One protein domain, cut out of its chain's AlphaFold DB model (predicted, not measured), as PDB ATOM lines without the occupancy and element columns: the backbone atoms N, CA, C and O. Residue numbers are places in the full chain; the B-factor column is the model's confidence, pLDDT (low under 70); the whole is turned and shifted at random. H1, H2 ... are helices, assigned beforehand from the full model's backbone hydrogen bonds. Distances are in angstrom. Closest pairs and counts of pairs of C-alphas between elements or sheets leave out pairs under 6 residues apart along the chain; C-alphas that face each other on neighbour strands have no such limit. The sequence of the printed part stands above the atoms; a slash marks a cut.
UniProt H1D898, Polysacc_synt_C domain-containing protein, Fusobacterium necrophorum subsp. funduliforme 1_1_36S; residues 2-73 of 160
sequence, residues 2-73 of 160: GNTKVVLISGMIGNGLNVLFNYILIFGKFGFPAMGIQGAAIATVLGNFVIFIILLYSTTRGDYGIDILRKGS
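Overview. This is residues 2 to 73 of the 160 residues of the protein "Polysacc_synt_C domain-containing protein" of Fusobacterium necrophorum subsp. funduliforme 1_1_36S (UniProt H1D898). Two long helices, H1 and H2, lie side by side as a helical hairpin, joined by a loop at one end, while the closing stretch, residues 61 to 73, trails off beyond the other end as a tail. The printed part has 72 residues with two named helices, H1 then H2, and no named strand: all helix. It is loose, with a radius of gyration of the C-alphas of 16.0 A, and a rod spanning 49 by 22 by 17 A.

Along the chain. Find C-alpha 4 at (33.826, 3.905, 59.093); from there H1, residues 4 to 27, runs 34.1 A. H2, residues 36 to 60, runs 36.4 A to C-alpha 60 at (29.711, -8.056, 48.678).

Arrangement. H1 and H2 touch, and the closest C-alphas, those of Ile 26 and Gly 36, are 4.2 A apart. They run opposite ways at a shallow tilt of 24 degrees. In H2 every O i to N i+4 pair is within hydrogen-bond range; in H1, 19 of 20 are.

Size, cuts and confidence. The C-alphas farthest apart, those of Gly 31 and Ser 73, are 50.6 A apart. The printed part has no cut, and the link from H1 to H2 is short. Look for pLDDT under 70 at residues 2 to 3 and 60 to 73.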
ATOM      1  N   GLY A   2      34.502  -1.869  61.321       54.12
ATOM      2  CA  GLY A   2      35.457  -0.833  61.741       54.12
ATOM      3  C   GLY A   2      36.064   0.046  60.652       54.12
ATOM      4  O   GLY A   2      36.880   0.893  60.995       54.12
ATOM      5  N   ASN A   3      35.695  -0.110  59.375       62.22
ATOM      6  CA  ASN A   3      36.071   0.874  58.361       62.22
ATOM      7  C   ASN A   3      34.948   1.898  58.158       62.22
ATOM      8  O   ASN A   3      34.210   1.862  57.174       62.22
ATOM      9  N   THR A   4      34.819   2.817  59.114       72.56
ATOM     10  CA  THR A   4      33.826   3.905  59.093       72.56
ATOM     11  C   THR A   4      34.017   4.841  57.896       72.56
ATOM     12  O   THR A   4      33.086   5.548  57.526       72.56
ATOM     13  N   LYS A   5      35.191   4.819  57.239       78.88
ATOM     14  CA  LYS A   5      35.457   5.635  56.046       78.88
ATOM     15  C   LYS A   5      34.493   5.323  54.908       78.88
ATOM     16  O   LYS A   5      34.021   6.253  54.275       78.88
ATOM     17  N   VAL A   6      34.167   4.049  54.673       81.50
ATOM     18  CA  VAL A   6      33.218   3.672  53.612       81.50
ATOM     19  C   VAL A   6      31.839   4.249  53.909       81.50
ATOM     20  O   VAL A   6      31.251   4.880  53.041       81.50
ATOM     21  N   VAL A   7      31.363   4.088  55.147       83.50
ATOM     22  CA  VAL A   7      30.055   4.597  55.588       83.50
ATOM     23  C   VAL A   7      29.998   6.121  55.464       83.50
ATOM     24  O   VAL A   7      29.030   6.667  54.934       83.50
ATOM     25  N   LEU A   8      31.067   6.807  55.874       86.06
ATOM     26  CA  LEU A   8      31.179   8.260  55.794       86.06
ATOM     27  C   LEU A   8      31.202   8.747  54.340       86.06
ATOM     28  O   LEU A   8      30.424   9.627  53.985       86.06
ATOM     29  N   ILE A   9      32.023   8.139  53.480       87.75
ATOM     30  CA  ILE A   9      32.109   8.491  52.055       87.75
ATOM     31  C   ILE A   9      30.776   8.211  51.353       87.75
ATOM     32  O   ILE A   9      30.285   9.072  50.625       87.75
ATOM     33  N   SER A  10      30.146   7.057  51.604       86.62
ATOM     34  CA  SER A  10      28.830   6.742  51.036       86.62
ATOM     35  C   SER A  10      27.778   7.756  51.467       86.62
ATOM     36  O   SER A  10      27.009   8.227  50.633       86.62
ATOM     37  N   GLY A  11      27.792   8.153  52.746       87.69
ATOM     38  CA  GLY A  11      26.887   9.160  53.285       87.69
ATOM     39  C   GLY A  11      27.100  10.526  52.640       87.69
ATOM     40  O   GLY A  11      26.128  11.159  52.238       87.69
ATOM     41  N   MET A  12      28.350  10.966  52.475       90.69
ATOM     42  CA  MET A  12      28.672  12.232  51.806       90.69
ATOM     43  C   MET A  12      28.216  12.243  50.344       90.69
ATOM     44  O   MET A  12      27.589  13.206  49.912       90.69
ATOM     45  N   ILE A  13      28.481  11.169  49.595       91.19
ATOM     46  CA  ILE A  13      28.065  11.048  48.189       91.19
ATOM     47  C   ILE A  13      26.539  11.045  48.083       91.19
ATOM     48  O   ILE A  13      25.971  11.791  47.288       91.19
ATOM     49  N   GLY A  14      25.864  10.239  48.905       89.44
ATOM     50  CA  GLY A  14      24.410  10.126  48.894       89.44
ATOM     51  C   GLY A  14      23.695  11.416  49.276       89.44
ATOM     52  O   GLY A  14      22.747  11.808  48.600       89.44
ATOM     53  N   ASN A  15      24.172  12.112  50.312       90.50
ATOM     54  CA  ASN A  15      23.632  13.417  50.698       90.50
ATOM     55  C   ASN A  15      23.954  14.495  49.653       90.50
ATOM     56  O   ASN A  15      23.098  15.317  49.343       90.50
ATOM     57  N   GLY A  16      25.145  14.470  49.048       92.62
ATOM     58  CA  GLY A  16      25.481  15.366  47.940       92.62
ATOM     59  C   GLY A  16      24.533  15.188  46.751       92.62
ATOM     60  O   GLY A  16      23.969  16.160  46.251       92.62
ATOM     61  N   LEU A  17      24.280  13.940  46.345       90.56
ATOM     62  CA  LEU A  17      23.304  13.620  45.300       90.56
ATOM     63  C   LEU A  17      21.879  13.992  45.704       90.56
ATOM     64  O   LEU A  17      21.129  14.501  44.878       90.56
ATOM     65  N   ASN A  18      21.510  13.797  46.969       92.25
ATOM     66  CA  ASN A  18      20.220  14.231  47.484       92.25
ATOM     67  C   ASN A  18      20.018  15.743  47.312       92.25
ATOM     68  O   ASN A  18      18.967  16.158  46.833       92.25
ATOM     69  N   VAL A  19      21.016  16.564  47.646       90.06
ATOM     70  CA  VAL A  19      20.950  18.024  47.466       90.06
ATOM     71  C   VAL A  19      20.843  18.391  45.984       90.06
ATOM     72  O   VAL A  19      20.013  19.223  45.617       90.06
ATOM     73  N   LEU A  20      21.621  17.732  45.119       89.75
ATOM     74  CA  LEU A  20      21.557  17.940  43.670       89.75
ATOM     75  C   LEU A  20      20.172  17.589  43.103       89.75
ATOM     76  O   LEU A  20      19.592  18.380  42.359       89.75
ATOM     77  N   PHE A  21      19.603  16.445  43.486       88.00
ATOM     78  CA  PHE A  21      18.265  16.041  43.051       88.00
ATOM     79  C   PHE A  21      17.170  16.929  43.628       88.00
ATOM     80  O   PHE A  21      16.227  17.247  42.910       88.00
ATOM     81  N   ASN A  22      17.301  17.385  44.877       89.62
ATOM     82  CA  ASN A  22      16.392  18.375  45.448       89.62
ATOM     83  C   ASN A  22      16.401  19.651  44.603       89.62
ATOM     84  O   ASN A  22      15.343  20.130  44.209       89.62
ATOM     85  N   TYR A  23      17.580  20.166  44.247       87.19
ATOM     86  CA  TYR A  23      17.683  21.358  43.407       87.19
ATOM     87  C   TYR A  23      17.021  21.170  42.030       87.19
ATOM     88  O   TYR A  23      16.320  22.056  41.544       87.19
ATOM     89  N   ILE A  24      17.193  20.006  41.404       88.06
ATOM     90  CA  ILE A  24      16.630  19.739  40.075       88.06
ATOM     91  C   ILE A  24      15.108  19.533  40.137       88.06
ATOM     92  O   ILE A  24      14.376  20.163  39.374       88.06
ATOM     93  N   LEU A  25      14.631  18.678  41.047       87.56
ATOM     94  CA  LEU A  25      13.242  18.207  41.096       87.56
ATOM     95  C   LEU A  25      12.291  19.187  41.790       87.56
ATOM     96  O   LEU A  25      11.118  19.263  41.423       87.56
ATOM     97  N   ILE A  26      12.772  19.949  42.779       87.94
ATOM     98  CA  ILE A  26      11.954  20.979  43.433       87.94
ATOM     99  C   ILE A  26      11.751  22.151  42.473       87.94
ATOM    100  O   ILE A  26      10.614  22.558  42.240       87.94
ATOM    101  N   PHE A  27      12.842  22.679  41.905       84.31
ATOM    102  CA  PHE A  27      12.807  23.900  41.093       84.31
ATOM    103  C   PHE A  27      12.528  23.656  39.603       84.31
ATOM    104  O   PHE A  27      12.427  24.625  38.853       84.31
ATOM    105  N   GLY A  28      12.412  22.400  39.156       80.44
ATOM    106  CA  GLY A  28      12.120  22.070  37.757       80.44
ATOM    107  C   GLY A  28      13.212  22.540  36.789       80.44
ATOM    108  O   GLY A  28      12.937  23.139  35.750       80.44
ATOM    109  N   LYS A  29      14.484  22.350  37.158       79.44
ATOM    110  CA  LYS A  29      15.629  22.692  36.294       79.44
ATOM    111  C   LYS A  29      15.905  21.555  35.297       79.44
ATOM    112  O   LYS A  29      15.497  20.419  35.508       79.44
ATOM    113  N   PHE A  30      16.631  21.849  34.212       76.25
ATOM    114  CA  PHE A  30      17.055  20.853  33.207       76.25
ATOM    115  C   PHE A  30      15.924  20.212  32.367       76.25
ATOM    116  O   PHE A  30      16.095  19.125  31.826       76.25
ATOM    117  N   GLY A  31      14.776  20.889  32.225       75.31
ATOM    118  CA  GLY A  31      13.639  20.401  31.427       75.31
ATOM    119  C   GLY A  31      12.665  19.504  32.197       75.31
ATOM    120  O   GLY A  31      11.708  19.002  31.611       75.31
ATOM    121  N   PHE A  32      12.877  19.327  33.503       77.31
ATOM    122  CA  PHE A  32      11.942  18.632  34.383       77.31
ATOM    123  C   PHE A  32      10.828  19.570  34.880       77.31
ATOM    124  O   PHE A  32      11.095  20.741  35.149       77.31
ATOM    125  N   PRO A  33       9.587  19.077  35.049       76.62
ATOM    126  CA  PRO A  33       8.524  19.847  35.688       76.62
ATOM    127  C   PRO A  33       8.860  20.101  37.166       76.62
ATOM    128  O   PRO A  33       9.438  19.246  37.836       76.62
ATOM    129  N   ALA A  34       8.489  21.271  37.692       85.56
ATOM    130  CA  ALA A  34       8.670  21.590  39.107       85.56
ATOM    131  C   ALA A  34       7.713  20.740  39.962       85.56
ATOM    132  O   ALA A  34       6.510  20.991  40.000       85.56
ATOM    133  N   MET A  35       8.246  19.719  40.640       83.62
ATOM    134  CA  MET A  35       7.460  18.775  41.451       83.62
ATOM    135  C   MET A  35       7.304  19.231  42.911       83.62
ATOM    136  O   MET A  35       6.596  18.587  43.689       83.62
ATOM    137  N   GLY A  36       7.979  20.318  43.311       87.69
ATOM    138  CA  GLY A  36       7.910  20.873  44.663       87.69
ATOM    139  C   GLY A  36       8.182  19.816  45.738       87.69
ATOM    140  O   GLY A  36       9.223  19.160  45.735       87.69
ATOM    141  N   ILE A  37       7.214  19.611  46.634       88.31
ATOM    142  CA  ILE A  37       7.311  18.666  47.761       88.31
ATOM    143  C   ILE A  37       7.479  17.213  47.283       88.31
ATOM    144  O   ILE A  37       8.236  16.451  47.885       88.31
ATOM    145  N   GLN A  38       6.830  16.817  46.180       88.25
ATOM    146  CA  GLN A  38       6.999  15.466  45.628       88.25
ATOM    147  C   GLN A  38       8.426  15.252  45.110       88.25
ATOM    148  O   GLN A  38       9.005  14.184  45.306       88.25
ATOM    149  N   GLY A  39       9.025  16.293  44.522       86.75
ATOM    150  CA  GLY A  39      10.423  16.281  44.094       86.75
ATOM    151  C   GLY A  39      11.391  16.082  45.260       86.75
ATOM    152  O   GLY A  39      12.339  15.307  45.142       86.75
ATOM    153  N   ALA A  40      11.107  16.698  46.412       87.75
ATOM    154  CA  ALA A  40      11.906  16.532  47.626       87.75
ATOM    155  C   ALA A  40      11.860  15.096  48.179       87.75
ATOM    156  O   ALA A  40      12.886  14.530  48.580       87.75
ATOM    157  N   ALA A  41      10.682  14.465  48.153       91.00
ATOM    158  CA  ALA A  41      10.529  13.070  48.559       91.00
ATOM    159  C   ALA A  41      11.326  12.127  47.639       91.00
ATOM    160  O   ALA A  41      12.102  11.301  48.121       91.00
ATOM    161  N   ILE A  42      11.200  12.296  46.317       89.44
ATOM    162  CA  ILE A  42      11.915  11.477  45.324       89.44
ATOM    163  C   ILE A  42      13.430  11.662  45.450       89.44
ATOM    164  O   ILE A  42      14.164  10.675  45.475       89.44
ATOM    165  N   ALA A  43      13.908  12.899  45.608       89.69
ATOM    166  CA  ALA A  43      15.324  13.186  45.832       89.69
ATOM    167  C   ALA A  43      15.877  12.446  47.063       89.69
ATOM    168  O   ALA A  43      17.006  11.947  47.048       89.69
ATOM    169  N   THR A  44      15.079  12.346  48.130       91.19
ATOM    170  CA  THR A  44      15.432  11.648  49.381       91.19
ATOM    171  C   THR A  44      15.500  10.146  49.209       91.19
ATOM    172  O   THR A  44      16.461   9.518  49.658       91.19
ATOM    173  N   VAL A  45      14.540   9.563  48.498       91.88
ATOM    174  CA  VAL A  45      14.579   8.136  48.170       91.88
ATOM    175  C   VAL A  45      15.790   7.820  47.292       91.88
ATOM    176  O   VAL A  45      16.518   6.880  47.594       91.88
ATOM    177  N   LEU A  46      16.063   8.629  46.264       89.88
ATOM    178  CA  LEU A  46      17.206   8.427  45.370       89.88
ATOM    179  C   LEU A  46      18.549   8.547  46.097       89.88
ATOM    180  O   LEU A  46      19.414   7.693  45.916       89.88
ATOM    181  N   GLY A  47      18.719   9.558  46.953       88.81
ATOM    182  CA  GLY A  47      19.929   9.705  47.767       88.81
ATOM    183  C   GLY A  47      20.180   8.478  48.647       88.81
ATOM    184  O   GLY A  47      21.270   7.906  48.617       88.81
ATOM    185  N   ASN A  48      19.148   8.009  49.357       90.00
ATOM    186  CA  ASN A  48      19.230   6.794  50.175       90.00
ATOM    187  C   ASN A  48      19.491   5.535  49.341       90.00
ATOM    188  O   ASN A  48      20.250   4.662  49.762       90.00
ATOM    189  N   PHE A  49      18.909   5.447  48.146       91.50
ATOM    190  CA  PHE A  49      19.122   4.327  47.240       91.50
ATOM    191  C   PHE A  49      20.580   4.242  46.771       91.50
ATOM    192  O   PHE A  49      21.156   3.156  46.731       91.50
ATOM    193  N   VAL A  50      21.223   5.382  46.502       89.94
ATOM    194  CA  VAL A  50      22.651   5.412  46.156       89.94
ATOM    195  C   VAL A  50      23.522   4.981  47.336       89.94
ATOM    196  O   VAL A  50      24.427   4.167  47.153       89.94
ATOM    197  N   ILE A  51      23.232   5.455  48.554       88.69
ATOM    198  CA  ILE A  51      23.937   5.007  49.772       88.69
ATOM    199  C   ILE A  51      23.815   3.489  49.917       88.69
ATOM    200  O   ILE A  51      24.814   2.804  50.135       88.69
ATOM    201  N   PHE A  52      22.600   2.962  49.747       88.44
ATOM    202  CA  PHE A  52      22.326   1.532  49.814       88.44
ATOM    203  C   PHE A  52      23.154   0.743  48.797       88.44
ATOM    204  O   PHE A  52      23.800  -0.228  49.180       88.44
ATOM    205  N   ILE A  53      23.210   1.178  47.534       87.12
ATOM    206  CA  ILE A  53      24.011   0.515  46.494       87.12
ATOM    207  C   ILE A  53      25.501   0.514  46.854       87.12
ATOM    208  O   ILE A  53      26.151  -0.527  46.740       87.12
ATOM    209  N   ILE A  54      26.050   1.647  47.305       85.00
ATOM    210  CA  ILE A  54      27.474   1.753  47.663       85.00
ATOM    211  C   ILE A  54      27.806   0.814  48.828       85.00
ATOM    212  O   ILE A  54      28.811   0.101  48.783       85.00
ATOM    213  N   LEU A  55      26.956   0.771  49.857       83.69
ATOM    214  CA  LEU A  55      27.143  -0.111  51.010       83.69
ATOM    215  C   LEU A  55      26.969  -1.588  50.644       83.69
ATOM    216  O   LEU A  55      27.762  -2.419  51.093       83.69
ATOM    217  N   LEU A  56      25.981  -1.914  49.809       83.38
ATOM    218  CA  LEU A  56      25.758  -3.268  49.306       83.38
ATOM    219  C   LEU A  56      26.993  -3.750  48.539       83.38
ATOM    220  O   LEU A  56      27.539  -4.803  48.854       83.38
ATOM    221  N   TYR A  57      27.484  -2.941  47.599       79.75
ATOM    222  CA  TYR A  57      28.669  -3.244  46.800       79.75
ATOM    223  C   TYR A  57      29.937  -3.381  47.648       79.75
ATOM    224  O   TYR A  57      30.733  -4.299  47.459       79.75
ATOM    225  N   SER A  58      30.120  -2.486  48.621       75.94
ATOM    226  CA  SER A  58      31.242  -2.566  49.553       75.94
ATOM    227  C   SER A  58      31.195  -3.829  50.410       75.94
ATOM    228  O   SER A  58      32.240  -4.322  50.827       75.94
ATOM    229  N   THR A  59      30.002  -4.331  50.714       72.12
ATOM    230  CA  THR A  59      29.833  -5.502  51.573       72.12
ATOM    231  C   THR A  59      29.999  -6.809  50.795       72.12
ATOM    232  O   THR A  59      30.546  -7.770  51.325       72.12
ATOM    233  N   THR A  60      29.596  -6.854  49.523       66.31
ATOM    234  CA  THR A  60      29.711  -8.056  48.678       66.31
ATOM    235  C   THR A  60      31.127  -8.340  48.178       66.31
ATOM    236  O   THR A  60      31.410  -9.474  47.807       66.31
ATOM    237  N   ARG A  61      32.037  -7.355  48.186       62.81
ATOM    238  CA  ARG A  61      33.444  -7.546  47.786       62.81
ATOM    239  C   ARG A  61      34.337  -8.201  48.844       62.81
ATOM    240  O   ARG A  61      35.487  -8.496  48.548       62.81
ATOM    241  N   GLY A  62      33.851  -8.424  50.066       56.19
ATOM    242  CA  GLY A  62      34.619  -9.111  51.115       56.19
ATOM    243  C   GLY A  62      35.800  -8.318  51.705       56.19
ATOM    244  O   GLY A  62      36.347  -8.736  52.723       56.19
ATOM    245  N   ASP A  63      36.135  -7.139  51.161       53.88
ATOM    246  CA  ASP A  63      37.262  -6.279  51.576       53.88
ATOM    247  C   ASP A  63      37.251  -5.884  53.072       53.88
ATOM    248  O   ASP A  63      38.260  -5.440  53.620       53.88
ATOM    249  N   TYR A  64      36.118  -6.047  53.768       56.91
ATOM    250  CA  TYR A  64      35.911  -5.541  55.134       56.91
ATOM    251  C   TYR A  64      35.551  -6.616  56.171       56.91
ATOM    252  O   TYR A  64      35.095  -6.291  57.278       56.91
ATOM    253  N   GLY A  65      35.785  -7.891  55.837       51.62
ATOM    254  CA  GLY A  65      35.685  -9.014  56.777       51.62
ATOM    255  C   GLY A  65      34.259  -9.378  57.206       51.62
ATOM    256  O   GLY A  65      34.084 -10.037  58.229       51.62
ATOM    257  N   ILE A  66      33.246  -8.937  56.455       53.06
ATOM    258  CA  ILE A  66      31.865  -9.424  56.556       53.06
ATOM    259  C   ILE A  66      31.488  -9.914  55.168       53.06
ATOM    260  O   ILE A  66      31.078  -9.143  54.308       53.06
ATOM    261  N   ASP A  67      31.699 -11.201  54.950       51.19
ATOM    262  CA  ASP A  67      31.455 -11.849  53.675       51.19
ATOM    263  C   ASP A  67      30.038 -12.436  53.713       51.19
ATOM    264  O   ASP A  67      29.840 -13.598  54.061       51.19
ATOM    265  N   ILE A  68      29.021 -11.603  53.448       54.16
ATOM    266  CA  ILE A  68      27.605 -12.036  53.494       54.16
ATOM    267  C   ILE A  68      27.347 -13.171  52.483       54.16
ATOM    268  O   ILE A  68      26.455 -13.996  52.668       54.16
ATOM    269  N   LEU A  69      28.158 -13.240  51.424       52.34
ATOM    270  CA  LEU A  69      28.033 -14.208  50.337       52.34
ATOM    271  C   LEU A  69      28.757 -15.537  50.600       52.34
ATOM    272  O   LEU A  69      28.514 -16.511  49.881       52.34
ATOM    273  N   ARG A  70      29.618 -15.634  51.622       47.44
ATOM    274  CA  ARG A  70      30.314 -16.891  51.916       47.44
ATOM    275  C   ARG A  70      29.381 -17.823  52.689       47.44
ATOM    276  O   ARG A  70      29.094 -17.609  53.862       47.44
ATOM    277  N   LYS A  71      28.909 -18.876  52.006       53.06
ATOM    278  CA  LYS A  71      28.186 -20.039  52.562       53.06
ATOM    279  C   LYS A  71      28.774 -20.447  53.921       53.06
ATOM    280  O   LYS A  71      29.818 -21.088  53.971       53.06
ATOM    281  N   GLY A  72      28.099 -20.093  55.012       48.66
ATOM    282  CA  GLY A  72      28.593 -20.397  56.351       48.66
ATOM    283  C   GLY A  72      27.693 -19.877  57.461       48.66
ATOM    284  O   GLY A  72      28.071 -18.970  58.186       48.66
ATOM    285  N   SER A  73      26.523 -20.504  57.615       49.38
ATOM    286  CA  SER A  73      25.640 -20.401  58.785       49.38
ATOM    287  C   SER A  73      24.874 -19.079  58.965       49.38
ATOM    288  O   SER A  73      25.064 -18.344  59.931       49.38
TER     289      SER A  73